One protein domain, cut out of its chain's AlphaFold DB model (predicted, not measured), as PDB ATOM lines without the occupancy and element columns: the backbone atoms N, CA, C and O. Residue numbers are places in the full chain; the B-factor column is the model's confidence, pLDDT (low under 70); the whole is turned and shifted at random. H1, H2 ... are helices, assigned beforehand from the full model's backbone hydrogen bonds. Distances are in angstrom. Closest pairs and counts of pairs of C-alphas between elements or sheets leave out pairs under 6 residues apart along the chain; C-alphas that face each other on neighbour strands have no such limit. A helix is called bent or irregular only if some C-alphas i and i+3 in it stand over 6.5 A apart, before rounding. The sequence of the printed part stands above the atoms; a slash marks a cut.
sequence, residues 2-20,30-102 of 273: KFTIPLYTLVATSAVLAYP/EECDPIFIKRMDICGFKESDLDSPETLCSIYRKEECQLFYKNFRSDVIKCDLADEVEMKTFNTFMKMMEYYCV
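What this domain is: This is residues 2 to 20 and 30 to 102 of the 273 residues of an uncharacterized protein of Piromyces sp. (strain E2) (UniProt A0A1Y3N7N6). Two long helices, H5 and H6, run roughly side by side in opposite ways as one loose layer, and H1 and H2 lie over it, H1 crossing H6 and H2 crossing H5. Short H3 packs on H1, and H4 sits at one edge, near the beginning of H5 and the last residues of H6. The printed part has 92 residues with six named helices, H1 to H6 in order, and no named strand; the class is all helix. It is compact, with a radius of gyration of the C-alphas of 13.2 A, yet elongated, spanning 46 by 27 by 20 A.

How they stand to each other: Start with H1, residues 7 to 16, and look for H6, residues 84 to 100. They touch through residues 89 to 93 of H6 alone, at a steep tilt of 46 degrees, opposite ways; their closest C-alphas, of Ser 14 and Phe 90, are 7.2 A apart. H1 also touches H3, residues 47 to 50, with the C-alphas of Ala 12 and Glu 47 closest at 6.5 A. Next find H2, residues 34 to 43, which touches H5, residues 63 to 78, at a steep tilt of 50 degrees, opposite ways; the closest C-alphas, of Cys 43 and Cys 65, are 5.3 A apart. H3 and H4, residues 53 to 61, only just touch, with 3 pairs of C-alphas within 8 A, and only at the corner; Asp 49 and Leu 56 have the closest C-alphas, 5.3 A apart. H4 and H6 only just touch, with 3 pairs within 8 A, through residues 97 to 100 of H6 alone, and the C-alphas of Tyr 60 and Met 97 are closest at 7.5 A. H5 and H6 are close but not clearly touching, at a shallow tilt of 12 degrees, opposite ways; the C-alphas of Arg 73 and Met 87 are closest at 6.4 A. H1 and H2 are apart. In H1, H2 and H4 every O i to N i+4 pair is within hydrogen-bond range, against 10 of 12 in H5 and 12 of 13 in H6; H3 is too short for such a pair.

Where its parts are: Find C-alpha 7 at (12.352, -55.243, -37.069); from there H1 runs 14.8 A to Val 16. H2 covers 14.3 A, H3 5.4 A and H4 11.9 A. H5 covers 22.4 A and is irregular, with C-alphas 70 and 73 7.4 A apart and a kink of 54 degrees near residue 71. H6 runs 24.1 A to C-alpha 100 at (11.040, -45.070, -40.101).

The domain as a whole: The C-alphas farthest apart, of Lys 2 and Glu 30, are 47.6 A apart. Residues 21 to 29 are not printed, and C-alphas 20 and 30 stand 16.1 A apart across the cut. The links printed whole, H2 to H3, H3 to H4, H4 to H5 and H5 to H6, are tight. The mean pLDDT of the printed part is 81.1; look for low confidence, under 70, at residues 2 to 20.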
ATOM      1  N   LYS A   2       4.553 -66.937 -33.837       29.48
ATOM      2  CA  LYS A   2       4.950 -65.834 -32.947       29.48
ATOM      3  C   LYS A   2       5.874 -64.889 -33.726       29.48
ATOM      4  O   LYS A   2       7.027 -65.229 -33.964       29.48
ATOM      5  N   PHE A   3       5.354 -63.739 -34.157       40.50
ATOM      6  CA  PHE A   3       6.150 -62.607 -34.640       40.50
ATOM      7  C   PHE A   3       6.976 -62.042 -33.475       40.50
ATOM      8  O   PHE A   3       6.536 -61.164 -32.737       40.50
ATOM      9  N   THR A   4       8.145 -62.641 -33.272       39.41
ATOM     10  CA  THR A   4       9.214 -62.210 -32.351       39.41
ATOM     11  C   THR A   4      10.527 -62.100 -33.116       39.41
ATOM     12  O   THR A   4      11.598 -62.360 -32.584       39.41
ATOM     13  N   ILE A   5      10.443 -61.758 -34.399       46.88
ATOM     14  CA  ILE A   5      11.605 -61.275 -35.127       46.88
ATOM     15  C   ILE A   5      11.461 -59.760 -35.092       46.88
ATOM     16  O   ILE A   5      10.661 -59.221 -35.860       46.88
ATOM     17  N   PRO A   6      12.097 -59.088 -34.115       52.56
ATOM     18  CA  PRO A   6      12.080 -57.641 -34.064       52.56
ATOM     19  C   PRO A   6      12.521 -57.100 -35.426       52.56
ATOM     20  O   PRO A   6      13.368 -57.702 -36.084       52.56
ATOM     21  N   LEU A   7      11.964 -55.963 -35.846       51.38
ATOM     22  CA  LEU A   7      12.352 -55.243 -37.069       51.38
ATOM     23  C   LEU A   7      13.889 -55.227 -37.257       51.38
ATOM     24  O   LEU A   7      14.401 -55.401 -38.359       51.38
ATOM     25  N   TYR A   8      14.611 -55.142 -36.137       46.56
ATOM     26  CA  TYR A   8      16.064 -55.208 -35.998       46.56
ATOM     27  C   TYR A   8      16.732 -56.463 -36.554       46.56
ATOM     28  O   TYR A   8      17.830 -56.344 -37.070       46.56
ATOM     29  N   THR A   9      16.121 -57.649 -36.532       49.00
ATOM     30  CA  THR A   9      16.743 -58.833 -37.153       49.00
ATOM     31  C   THR A   9      16.749 -58.707 -38.677       49.00
ATOM     32  O   THR A   9      17.708 -59.104 -39.329       49.00
ATOM     33  N   LEU A  10      15.713 -58.086 -39.249       48.53
ATOM     34  CA  LEU A  10      15.631 -57.786 -40.681       48.53
ATOM     35  C   LEU A  10      16.640 -56.688 -41.068       48.53
ATOM     36  O   LEU A  10      17.308 -56.789 -42.098       48.53
ATOM     37  N   VAL A  11      16.842 -55.690 -40.203       47.78
ATOM     38  CA  VAL A  11      17.855 -54.649 -40.433       47.78
ATOM     39  C   VAL A  11      19.287 -55.155 -40.193       47.78
ATOM     40  O   VAL A  11      20.171 -54.871 -40.992       47.78
ATOM     41  N   ALA A  12      19.530 -55.993 -39.186       47.62
ATOM     42  CA  ALA A  12      20.845 -56.580 -38.919       47.62
ATOM     43  C   ALA A  12      21.297 -57.499 -40.065       47.62
ATOM     44  O   ALA A  12      22.465 -57.481 -40.449       47.62
ATOM     45  N   THR A  13      20.368 -58.236 -40.691       45.97
ATOM     46  CA  THR A  13      20.682 -59.026 -41.897       45.97
ATOM     47  C   THR A  13      21.096 -58.174 -43.094       45.97
ATOM     48  O   THR A  13      21.903 -58.639 -43.892       45.97
ATOM     49  N   SER A  14      20.615 -56.933 -43.211       46.25
ATOM     50  CA  SER A  14      20.934 -56.042 -44.336       46.25
ATOM     51  C   SER A  14      22.111 -55.101 -44.067       46.25
ATOM     52  O   SER A  14      22.850 -54.791 -44.998       46.25
ATOM     53  N   ALA A  15      22.355 -54.711 -42.813       47.16
ATOM     54  CA  ALA A  15      23.535 -53.933 -42.427       47.16
ATOM     55  C   ALA A  15      24.838 -54.728 -42.623       47.16
ATOM     56  O   ALA A  15      25.850 -54.169 -43.038       47.16
ATOM     57  N   VAL A  16      24.800 -56.050 -42.408       48.78
ATOM     58  CA  VAL A  16      25.952 -56.921 -42.674       48.78
ATOM     59  C   VAL A  16      26.229 -57.023 -44.177       48.78
ATOM     60  O   VAL A  16      27.392 -56.965 -44.556       48.78
ATOM     61  N   LEU A  17      25.204 -57.039 -45.045       47.59
ATOM     62  CA  LEU A  17      25.362 -57.104 -46.511       47.59
ATOM     63  C   LEU A  17      26.095 -55.899 -47.129       47.59
ATOM     64  O   LEU A  17      26.553 -55.995 -48.262       47.59
ATOM     65  N   ALA A  18      26.235 -54.779 -46.413       48.06
ATOM     66  CA  ALA A  18      26.911 -53.594 -46.940       48.06
ATOM     67  C   ALA A  18      28.428 -53.581 -46.706       48.06
ATOM     68  O   ALA A  18      29.110 -52.767 -47.318       48.06
ATOM     69  N   TYR A  19      28.980 -54.465 -45.869       51.78
ATOM     70  CA  TYR A  19      30.423 -54.680 -45.860       51.78
ATOM     71  C   TYR A  19      30.723 -55.897 -46.720       51.78
ATOM     72  O   TYR A  19      30.629 -57.018 -46.211       51.78
ATOM     73  N   PRO A  20      31.117 -55.727 -47.998       52.75
ATOM     74  CA  PRO A  20      31.809 -56.803 -48.677       52.75
ATOM     75  C   PRO A  20      32.965 -57.195 -47.760       52.75
ATOM     76  O   PRO A  20      33.856 -56.395 -47.469       52.75
ATOM     77  N   GLU A  30      39.759 -51.680 -60.444       82.62
ATOM     78  CA  GLU A  30      40.338 -50.345 -60.702       82.62
ATOM     79  C   GLU A  30      39.254 -49.282 -60.971       82.62
ATOM     80  O   GLU A  30      39.492 -48.089 -60.805       82.62
ATOM     81  N   GLU A  31      38.052 -49.728 -61.337       83.44
ATOM     82  CA  GLU A  31      36.867 -48.914 -61.604       83.44
ATOM     83  C   GLU A  31      36.106 -48.474 -60.341       83.44
ATOM     84  O   GLU A  31      35.219 -47.622 -60.424       83.44
ATOM     85  N   CYS A  32      36.429 -49.028 -59.170       87.38
ATOM     86  CA  CYS A  32      35.742 -48.694 -57.931       87.38
ATOM     87  C   CYS A  32      36.323 -47.418 -57.307       87.38
ATOM     88  O   CYS A  32      37.497 -47.357 -56.938       87.38
ATOM     89  N   ASP A  33      35.485 -46.388 -57.176       89.19
ATOM     90  CA  ASP A  33      35.882 -45.085 -56.641       89.19
ATOM     91  C   ASP A  33      36.268 -45.201 -55.149       89.19
ATOM     92  O   ASP A  33      35.425 -45.556 -54.322       89.19
ATOM     93  N   PRO A  34      37.501 -44.853 -54.732       87.56
ATOM     94  CA  PRO A  34      37.881 -44.837 -53.317       87.56
ATOM     95  C   PRO A  34      36.977 -43.948 -52.445       87.56
ATOM     96  O   PRO A  34      36.833 -44.184 -51.242       87.56
ATOM     97  N   ILE A  35      36.343 -42.928 -53.038       90.75
ATOM     98  CA  ILE A  35      35.365 -42.069 -52.363       90.75
ATOM     99  C   ILE A  35      34.124 -42.874 -51.963       90.75
ATOM    100  O   ILE A  35      33.558 -42.605 -50.901       90.75
ATOM    101  N   PHE A  36      33.717 -43.870 -52.756       90.00
ATOM    102  CA  PHE A  36      32.587 -44.740 -52.433       90.00
ATOM    103  C   PHE A  36      32.839 -45.508 -51.130       90.00
ATOM    104  O   PHE A  36      32.008 -45.446 -50.227       90.00
ATOM    105  N   ILE A  37      34.019 -46.122 -50.973       87.31
ATOM    106  CA  ILE A  37      34.388 -46.854 -49.749       87.31
ATOM    107  C   ILE A  37      34.388 -45.931 -48.530       87.31
ATOM    108  O   ILE A  37      33.784 -46.241 -47.506       87.31
ATOM    109  N   LYS A  38      34.983 -44.740 -48.655       91.31
ATOM    110  CA  LYS A  38      34.976 -43.756 -47.566       91.31
ATOM    111  C   LYS A  38      33.554 -43.324 -47.189       91.31
ATOM    112  O   LYS A  38      33.262 -43.142 -46.011       91.31
ATOM    113  N   ARG A  39      32.668 -43.132 -48.170       91.88
ATOM    114  CA  ARG A  39      31.259 -42.790 -47.910       91.88
ATOM    115  C   ARG A  39      30.505 -43.947 -47.274       91.88
ATOM    116  O   ARG A  39      29.675 -43.696 -46.413       91.88
ATOM    117  N   MET A  40      30.820 -45.182 -47.642       88.69
ATOM    118  CA  MET A  40      30.259 -46.374 -47.020       88.69
ATOM    119  C   MET A  40      30.632 -46.466 -45.534       88.69
ATOM    120  O   MET A  40      29.764 -46.763 -44.726       88.69
ATOM    121  N   ASP A  41      31.853 -46.097 -45.141       89.06
ATOM    122  CA  ASP A  41      32.237 -46.036 -43.718       89.06
ATOM    123  C   ASP A  41      31.499 -44.932 -42.933       89.06
ATOM    124  O   ASP A  41      31.292 -45.048 -41.723       89.06
ATOM    125  N   ILE A  42      31.130 -43.833 -43.605       92.38
ATOM    126  CA  ILE A  42      30.462 -42.671 -42.991       92.38
ATOM    127  C   ILE A  42      28.939 -42.856 -42.928       92.38
ATOM    128  O   ILE A  42      28.308 -42.455 -41.951       92.38
ATOM    129  N   CYS A  43      28.354 -43.417 -43.985       94.75
ATOM    130  CA  CYS A  43      26.912 -43.513 -44.208       94.75
ATOM    131  C   CYS A  43      26.374 -44.941 -44.083       94.75
ATOM    132  O   CYS A  43      25.159 -45.146 -44.126       94.75
ATOM    133  N   GLY A  44      27.248 -45.934 -43.952       90.00
ATOM    134  CA  GLY A  44      26.873 -47.292 -43.596       90.00
ATOM    135  C   GLY A  44      26.377 -47.337 -42.158       90.00
ATOM    136  O   GLY A  44      26.958 -46.721 -41.265       90.00
ATOM    137  N   PHE A  45      25.286 -48.063 -41.939       86.62
ATOM    138  CA  PHE A  45      24.744 -48.254 -40.602       86.62
ATOM    139  C   PHE A  45      25.538 -49.328 -39.875       86.62
ATOM    140  O   PHE A  45      25.671 -50.452 -40.362       86.62
ATOM    141  N   LYS A  46      26.052 -48.989 -38.697       88.44
ATOM    142  CA  LYS A  46      26.644 -49.965 -37.787       88.44
ATOM    143  C   LYS A  46      25.530 -50.629 -36.995       88.44
ATOM    144  O   LYS A  46      24.481 -50.035 -36.769       88.44
ATOM    145  N   GLU A  47      25.778 -51.842 -36.515       83.06
ATOM    146  CA  GLU A  47      24.821 -52.559 -35.664       83.06
ATOM    147  C   GLU A  47      24.407 -51.718 -34.445       83.06
ATOM    148  O   GLU A  47      23.222 -51.589 -34.165       83.06
ATOM    149  N   SER A  48      25.362 -51.020 -33.819       84.69
ATOM    150  CA  SER A  48      25.099 -50.091 -32.711       84.69
ATOM    151  C   SER A  48      24.217 -48.897 -33.084       84.69
ATOM    152  O   SER A  48      23.563 -48.326 -32.217       84.69
ATOM    153  N   ASP A  49      24.207 -48.484 -34.355       86.25
ATOM    154  CA  ASP A  49      23.359 -47.378 -34.806       86.25
ATOM    155  C   ASP A  49      21.894 -47.823 -34.878       86.25
ATOM    156  O   ASP A  49      20.999 -47.003 -34.702       86.25
ATOM    157  N   LEU A  50      21.635 -49.121 -35.083       83.06
ATOM    158  CA  LEU A  50      20.282 -49.689 -35.107       83.06
ATOM    159  C   LEU A  50      19.624 -49.683 -33.725       83.06
ATOM    160  O   LEU A  50      18.396 -49.693 -33.621       83.06
ATOM    161  N   ASP A  51      20.429 -49.636 -32.667       83.88
ATOM    162  CA  ASP A  51      19.924 -49.572 -31.303       83.88
ATOM    163  C   ASP A  51      19.356 -48.194 -30.962       83.88
ATOM    164  O   ASP A  51      18.448 -48.132 -30.138       83.88
ATOM    165  N   SER A  52      19.815 -47.125 -31.632       88.31
ATOM    166  CA  SER A  52      19.354 -45.745 -31.429       88.31
ATOM    167  C   SER A  52      18.665 -45.191 -32.687       88.31
ATOM    168  O   SER A  52      19.333 -44.747 -33.626       88.31
ATOM    169  N   PRO A  53      17.326 -45.124 -32.697       86.38
ATOM    170  CA  PRO A  53      16.541 -44.558 -33.792       86.38
ATOM    171  C   PRO A  53      16.965 -43.131 -34.150       86.38
ATOM    172  O   PRO A  53      17.018 -42.768 -35.324       86.38
ATOM    173  N   GLU A  54      17.313 -42.313 -33.155       90.81
ATOM    174  CA  GLU A  54      17.789 -40.946 -33.359       90.81
ATOM    175  C   GLU A  54      19.128 -40.922 -34.094       90.81
ATOM    176  O   GLU A  54      19.289 -40.152 -35.043       90.81
ATOM    177  N   THR A  55      20.073 -41.777 -33.692       92.38
ATOM    178  CA  THR A  55      21.385 -41.889 -34.342       92.38
ATOM    179  C   THR A  55      21.212 -42.360 -35.778       92.38
ATOM    180  O   THR A  55      21.682 -41.691 -36.703       92.38
ATOM    181  N   LEU A  56      20.447 -43.435 -35.974       92.19
ATOM    182  CA  LEU A  56      20.132 -43.992 -37.280       92.19
ATOM    183  C   LEU A  56      19.531 -42.939 -38.219       92.19
ATOM    184  O   LEU A  56      20.013 -42.721 -39.332       92.19
ATOM    185  N   CYS A  57      18.510 -42.227 -37.744       94.81
ATOM    186  CA  CYS A  57      17.842 -41.195 -38.522       94.81
ATOM    187  C   CYS A  57      18.696 -39.947 -38.733       94.81
ATOM    188  O   CYS A  57      18.551 -39.283 -39.760       94.81
ATOM    189  N   SER A  58      19.606 -39.630 -37.812       95.38
ATOM    190  CA  SER A  58      20.558 -38.536 -37.997       95.38
ATOM    191  C   SER A  58      21.534 -38.831 -39.133       95.38
ATOM    192  O   SER A  58      21.744 -37.958 -39.970       95.38
ATOM    193  N   ILE A  59      22.067 -40.058 -39.215       95.25
ATOM    194  CA  ILE A  59      22.938 -40.505 -40.311       95.25
ATOM    195  C   ILE A  59      22.143 -40.489 -41.611       95.25
ATOM    196  O   ILE A  59      22.568 -39.855 -42.576       95.25
ATOM    197  N   TYR A  60      20.957 -41.106 -41.599       95.75
ATOM    198  CA  TYR A  60      20.100 -41.193 -42.774       95.75
ATOM    199  C   TYR A  60      19.815 -39.811 -43.372       95.75
ATOM    200  O   TYR A  60      19.965 -39.620 -44.573       95.75
ATOM    201  N   ARG A  61      19.461 -38.819 -42.548       95.56
ATOM    202  CA  ARG A  61      19.086 -37.471 -43.011       95.56
ATOM    203  C   ARG A  61      20.256 -36.592 -43.465       95.56
ATOM    204  O   ARG A  61      19.994 -35.516 -44.002       95.56
ATOM    205  N   LYS A  62      21.519 -36.982 -43.259       96.75
ATOM    206  CA  LYS A  62      22.662 -36.190 -43.748       96.75
ATOM    207  C   LYS A  62      22.624 -36.098 -45.272       96.75
ATOM    208  O   LYS A  62      22.486 -37.111 -45.952       96.75
ATOM    209  N   GLU A  63      22.821 -34.895 -45.809       97.19
ATOM    210  CA  GLU A  63      22.802 -34.645 -47.258       97.19
ATOM    211  C   GLU A  63      23.820 -35.517 -48.012       97.19
ATOM    212  O   GLU A  63      23.489 -36.131 -49.028       97.19
ATOM    213  N   GLU A  64      25.035 -35.654 -47.473       95.69
ATOM    214  CA  GLU A  64      26.074 -36.521 -48.043       95.69
ATOM    215  C   GLU A  64      25.654 -38.000 -48.097       95.69
ATOM    216  O   GLU A  64      25.968 -38.693 -49.068       95.69
ATOM    217  N   CYS A  65      24.887 -38.467 -47.106       96.12
ATOM    218  CA  CYS A  65      24.403 -39.842 -47.050       96.12
ATOM    219  C   CYS A  65      23.202 -40.062 -47.963       96.12
ATOM    220  O   CYS A  65      23.149 -41.072 -48.653       96.12
ATOM    221  N   GLN A  66      22.304 -39.086 -48.085       96.19
ATOM    222  CA  GLN A  66      21.228 -39.122 -49.079       96.19
ATOM    223  C   GLN A  66      21.776 -39.206 -50.512       96.19
ATOM    224  O   GLN A  66      21.307 -40.012 -51.320       96.19
ATOM    225  N   LEU A  67      22.820 -38.430 -50.823       94.56
ATOM    226  CA  LEU A  67      23.519 -38.520 -52.107       94.56
ATOM    227  C   LEU A  67      24.198 -39.880 -52.300       94.56
ATOM    228  O   LEU A  67      24.161 -40.425 -53.404       94.56
ATOM    229  N   PHE A  68      24.800 -40.431 -51.247       94.31
ATOM    230  CA  PHE A  68      25.369 -41.775 -51.274       94.31
ATOM    231  C   PHE A  68      24.293 -42.832 -51.553       94.31
ATOM    232  O   PHE A  68      24.427 -43.556 -52.529       94.31
ATOM    233  N   TYR A  69      23.190 -42.879 -50.802       94.38
ATOM    234  CA  TYR A  69      22.129 -43.879 -50.987       94.38
ATOM    235  C   TYR A  69      21.480 -43.806 -52.370       94.38
ATOM    236  O   TYR A  69      21.199 -44.839 -52.977       94.38
ATOM    237  N   LYS A  70      21.303 -42.593 -52.910       94.50
ATOM    238  CA  LYS A  70      20.781 -42.385 -54.265       94.50
ATOM    239  C   LYS A  70      21.677 -43.005 -55.344       94.50
ATOM    240  O   LYS A  70      21.162 -43.520 -56.333       94.50
ATOM    241  N   ASN A  71      22.996 -42.955 -55.154       93.44
ATOM    242  CA  ASN A  71      23.986 -43.484 -56.098       93.44
ATOM    243  C   ASN A  71      24.495 -44.887 -55.721       93.44
ATOM    244  O   ASN A  71      25.161 -45.531 -56.529       93.44
ATOM    245  N   PHE A  72      24.129 -45.401 -54.541       91.56
ATOM    246  CA  PHE A  72      24.647 -46.653 -53.988       91.56
ATOM    247  C   PHE A  72      24.500 -47.810 -54.972       91.56
ATOM    248  O   PHE A  72      25.460 -48.528 -55.219       91.56
ATOM    249  N   ARG A  73      23.342 -47.934 -55.636       90.25
ATOM    250  CA  ARG A  73      23.118 -48.968 -56.660       90.25
ATOM    251  C   ARG A  73      24.123 -48.907 -57.800       90.25
ATOM    252  O   ARG A  73      24.664 -49.940 -58.178       90.25
ATOM    253  N   SER A  74      24.322 -47.733 -58.394       91.00
ATOM    254  CA  SER A  74      25.241 -47.615 -59.526       91.00
ATOM    255  C   SER A  74      26.679 -47.861 -59.099       91.00
ATOM    256  O   SER A  74      27.435 -48.447 -59.866       91.00
ATOM    257  N   ASP A  75      27.045 -47.435 -57.893       90.25
ATOM    258  CA  ASP A  75      28.413 -47.541 -57.400       90.25
ATOM    259  C   ASP A  75      28.744 -48.988 -56.999       90.25
ATOM    260  O   ASP A  75      29.774 -49.513 -57.407       90.25
ATOM    261  N   VAL A  76      27.821 -49.683 -56.330       88.12
ATOM    262  CA  VAL A  76      27.948 -51.108 -55.983       88.12
ATOM    263  C   VAL A  76      28.057 -51.997 -57.220       88.12
ATOM    264  O   VAL A  76      28.918 -52.873 -57.253       88.12
ATOM    265  N   ILE A  77      27.234 -51.755 -58.250       87.62
ATOM    266  CA  ILE A  77      27.292 -52.517 -59.510       87.62
ATOM    267  C   ILE A  77      28.627 -52.278 -60.228       87.62
ATOM    268  O   ILE A  77      29.231 -53.227 -60.715       87.62
ATOM    269  N   LYS A  78      29.117 -51.031 -60.274       88.62
ATOM    270  CA  LYS A  78      30.433 -50.719 -60.864       88.62
ATOM    271  C   LYS A  78      31.583 -51.387 -60.115       88.62
ATOM    272  O   LYS A  78      32.571 -51.768 -60.727       88.62
ATOM    273  N   CYS A  79      31.458 -51.515 -58.800       86.81
ATOM    274  CA  CYS A  79      32.457 -52.172 -57.973       86.81
ATOM    275  C   CYS A  79      32.309 -53.708 -57.941       86.81
ATOM    276  O   CYS A  79      33.085 -54.347 -57.234       86.81
ATOM    277  N   ASP A  80      31.340 -54.293 -58.663       85.81
ATOM    278  CA  ASP A  80      31.017 -55.733 -58.654       85.81
ATOM    279  C   ASP A  80      30.844 -56.294 -57.225       85.81
ATOM    280  O   ASP A  80      31.310 -57.381 -56.886       85.81
ATOM    281  N   LEU A  81      30.231 -55.494 -56.338       82.19
ATOM    282  CA  LEU A  81      30.121 -55.811 -54.907       82.19
ATOM    283  C   LEU A  81      28.817 -56.514 -54.529       82.19
ATOM    284  O   LEU A  81      28.763 -57.122 -53.463       82.19
ATOM    285  N   ALA A  82      27.780 -56.399 -55.355       83.69
ATOM    286  CA  ALA A  82      26.484 -57.016 -55.103       83.69
ATOM    287  C   ALA A  82      25.752 -57.300 -56.414       83.69
ATOM    288  O   ALA A  82      25.934 -56.594 -57.413       83.69
ATOM    289  N   ASP A  83      24.872 -58.294 -56.383       83.81
ATOM    290  CA  ASP A  83      23.990 -58.584 -57.507       83.81
ATOM    291  C   ASP A  83      22.708 -57.721 -57.496       83.81
ATOM    292  O   ASP A  83      22.431 -56.916 -56.599       83.81
ATOM    293  N   GLU A  84      21.887 -57.861 -58.540       82.19
ATOM    294  CA  GLU A  84      20.647 -57.091 -58.664       82.19
ATOM    295  C   GLU A  84      19.603 -57.439 -57.580       82.19
ATOM    296  O   GLU A  84      18.783 -56.587 -57.211       82.19
ATOM    297  N   VAL A  85      19.633 -58.662 -57.039       79.81
ATOM    298  CA  VAL A  85      18.701 -59.128 -56.001       79.81
ATOM    299  C   VAL A  85      19.031 -58.469 -54.665       79.81
ATOM    300  O   VAL A  85      18.135 -57.928 -54.011       79.81
ATOM    301  N   GLU A  86      20.307 -58.430 -54.290       82.25
ATOM    302  CA  GLU A  86      20.792 -57.739 -53.092       82.25
ATOM    303  C   GLU A  86      20.457 -56.239 -53.146       82.25
ATOM    304  O   GLU A  86      19.950 -55.662 -52.177       82.25
ATOM    305  N   MET A  87      20.590 -55.623 -54.325       86.12
ATOM    306  CA  MET A  87      20.221 -54.221 -54.533       86.12
ATOM    307  C   MET A  87      18.721 -53.945 -54.368       86.12
ATOM    308  O   MET A  87      18.329 -52.860 -53.921       86.12
ATOM    309  N   LYS A  88      17.847 -54.903 -54.701       87.00
ATOM    310  CA  LYS A  88      16.399 -54.774 -54.462       87.00
ATOM    311  C   LYS A  88      16.087 -54.722 -52.965       87.00
ATOM    312  O   LYS A  88      15.261 -53.904 -52.544       87.00
ATOM    313  N   THR A  89      16.761 -55.552 -52.170       86.38
ATOM    314  CA  THR A  89      16.638 -55.555 -50.706       86.38
ATOM    315  C   THR A  89      17.099 -54.223 -50.126       86.38
ATOM    316  O   THR A  89      16.351 -53.602 -49.371       86.38
ATOM    317  N   PHE A  90      18.256 -53.716 -50.562       87.06
ATOM    318  CA  PHE A  90      18.762 -52.412 -50.129       87.06
ATOM    319  C   PHE A  90      17.788 -51.269 -50.446       87.06
ATOM    320  O   PHE A  90      17.456 -50.480 -49.568       87.06
ATOM    321  N   ASN A  91      17.259 -51.201 -51.671       89.62
ATOM    322  CA  ASN A  91      16.293 -50.162 -52.049       89.62
ATOM    323  C   ASN A  91      15.004 -50.231 -51.219       89.62
ATOM    324  O   ASN A  91      14.412 -49.204 -50.894       89.62
ATOM    325  N   THR A  92      14.561 -51.443 -50.880       90.38
ATOM    326  CA  THR A  92      13.396 -51.648 -50.010       90.38
ATOM    327  C   THR A  92      13.689 -51.153 -48.597       90.38
ATOM    328  O   THR A  92      12.866 -50.453 -48.012       90.38
ATOM    329  N   PHE A  93      14.880 -51.448 -48.077       89.69
ATOM    330  CA  PHE A  93      15.333 -50.958 -46.784       89.69
ATOM    331  C   PHE A  93      15.478 -49.427 -46.760       89.69
ATOM    332  O   PHE A  93      14.958 -48.792 -45.849       89.69
ATOM    333  N   MET A  94      16.058 -48.801 -47.790       93.06
ATOM    334  CA  MET A  94      16.131 -47.334 -47.887       93.06
ATOM    335  C   MET A  94      14.745 -46.685 -47.889       93.06
ATOM    336  O   MET A  94      14.512 -45.724 -47.162       93.06
ATOM    337  N   LYS A  95      13.784 -47.249 -48.628       94.12
ATOM    338  CA  LYS A  95      12.388 -46.787 -48.568       94.12
ATOM    339  C   LYS A  95      11.774 -46.973 -47.186       94.12
ATOM    340  O   LYS A  95      11.003 -46.135 -46.741       94.12
ATOM    341  N   MET A  96      12.102 -48.058 -46.487       93.06
ATOM    342  CA  MET A  96      11.667 -48.243 -45.104       93.06
ATOM    343  C   MET A  96      12.238 -47.146 -44.200       93.06
ATOM    344  O   MET A  96      11.499 -46.625 -43.370       93.06
ATOM    345  N   MET A  97      13.498 -46.751 -44.398       93.31
ATOM    346  CA  MET A  97      14.139 -45.667 -43.647       93.31
ATOM    347  C   MET A  97      13.446 -44.313 -43.839       93.31
ATOM    348  O   MET A  97      13.324 -43.565 -42.870       93.31
ATOM    349  N   GLU A  98      12.923 -44.022 -45.036       95.75
ATOM    350  CA  GLU A  98      12.114 -42.816 -45.285       95.75
ATOM    351  C   GLU A  98      10.924 -42.722 -44.330       95.75
ATOM    352  O   GLU A  98      10.677 -41.652 -43.782       95.75
ATOM    353  N   TYR A  99      10.228 -43.838 -44.095       96.56
ATOM    354  CA  TYR A  99       9.078 -43.901 -43.192       96.56
ATOM    355  C   TYR A  99       9.484 -44.060 -41.725       96.56
ATOM    356  O   TYR A  99       8.859 -43.477 -40.844       96.56
ATOM    357  N   TYR A 100      10.538 -44.830 -41.453       93.44
ATOM    358  CA  TYR A 100      11.040 -45.070 -40.101       93.44
ATOM    359  C   TYR A 100      11.527 -43.785 -39.437       93.44
ATOM    360  O   TYR A 100      11.298 -43.563 -38.252       93.44
ATOM    361  N   CYS A 101      12.137 -42.904 -40.226       96.38
ATOM    362  CA  CYS A 101      12.629 -41.617 -39.767       96.38
ATOM    363  C   CYS A 101      11.604 -40.490 -39.881       96.38
ATOM    364  O   CYS A 101      11.995 -39.323 -39.881       96.38
ATOM    365  N   VAL A 102      10.312 -40.796 -39.970       96.44
ATOM    366  CA  VAL A 102       9.252 -39.788 -39.893       96.44
ATOM    367  C   VAL A 102       9.074 -39.319 -38.445       96.44
ATOM    368  O   VAL A 102       9.262 -40.074 -37.490       96.44
TER     369      VAL A 102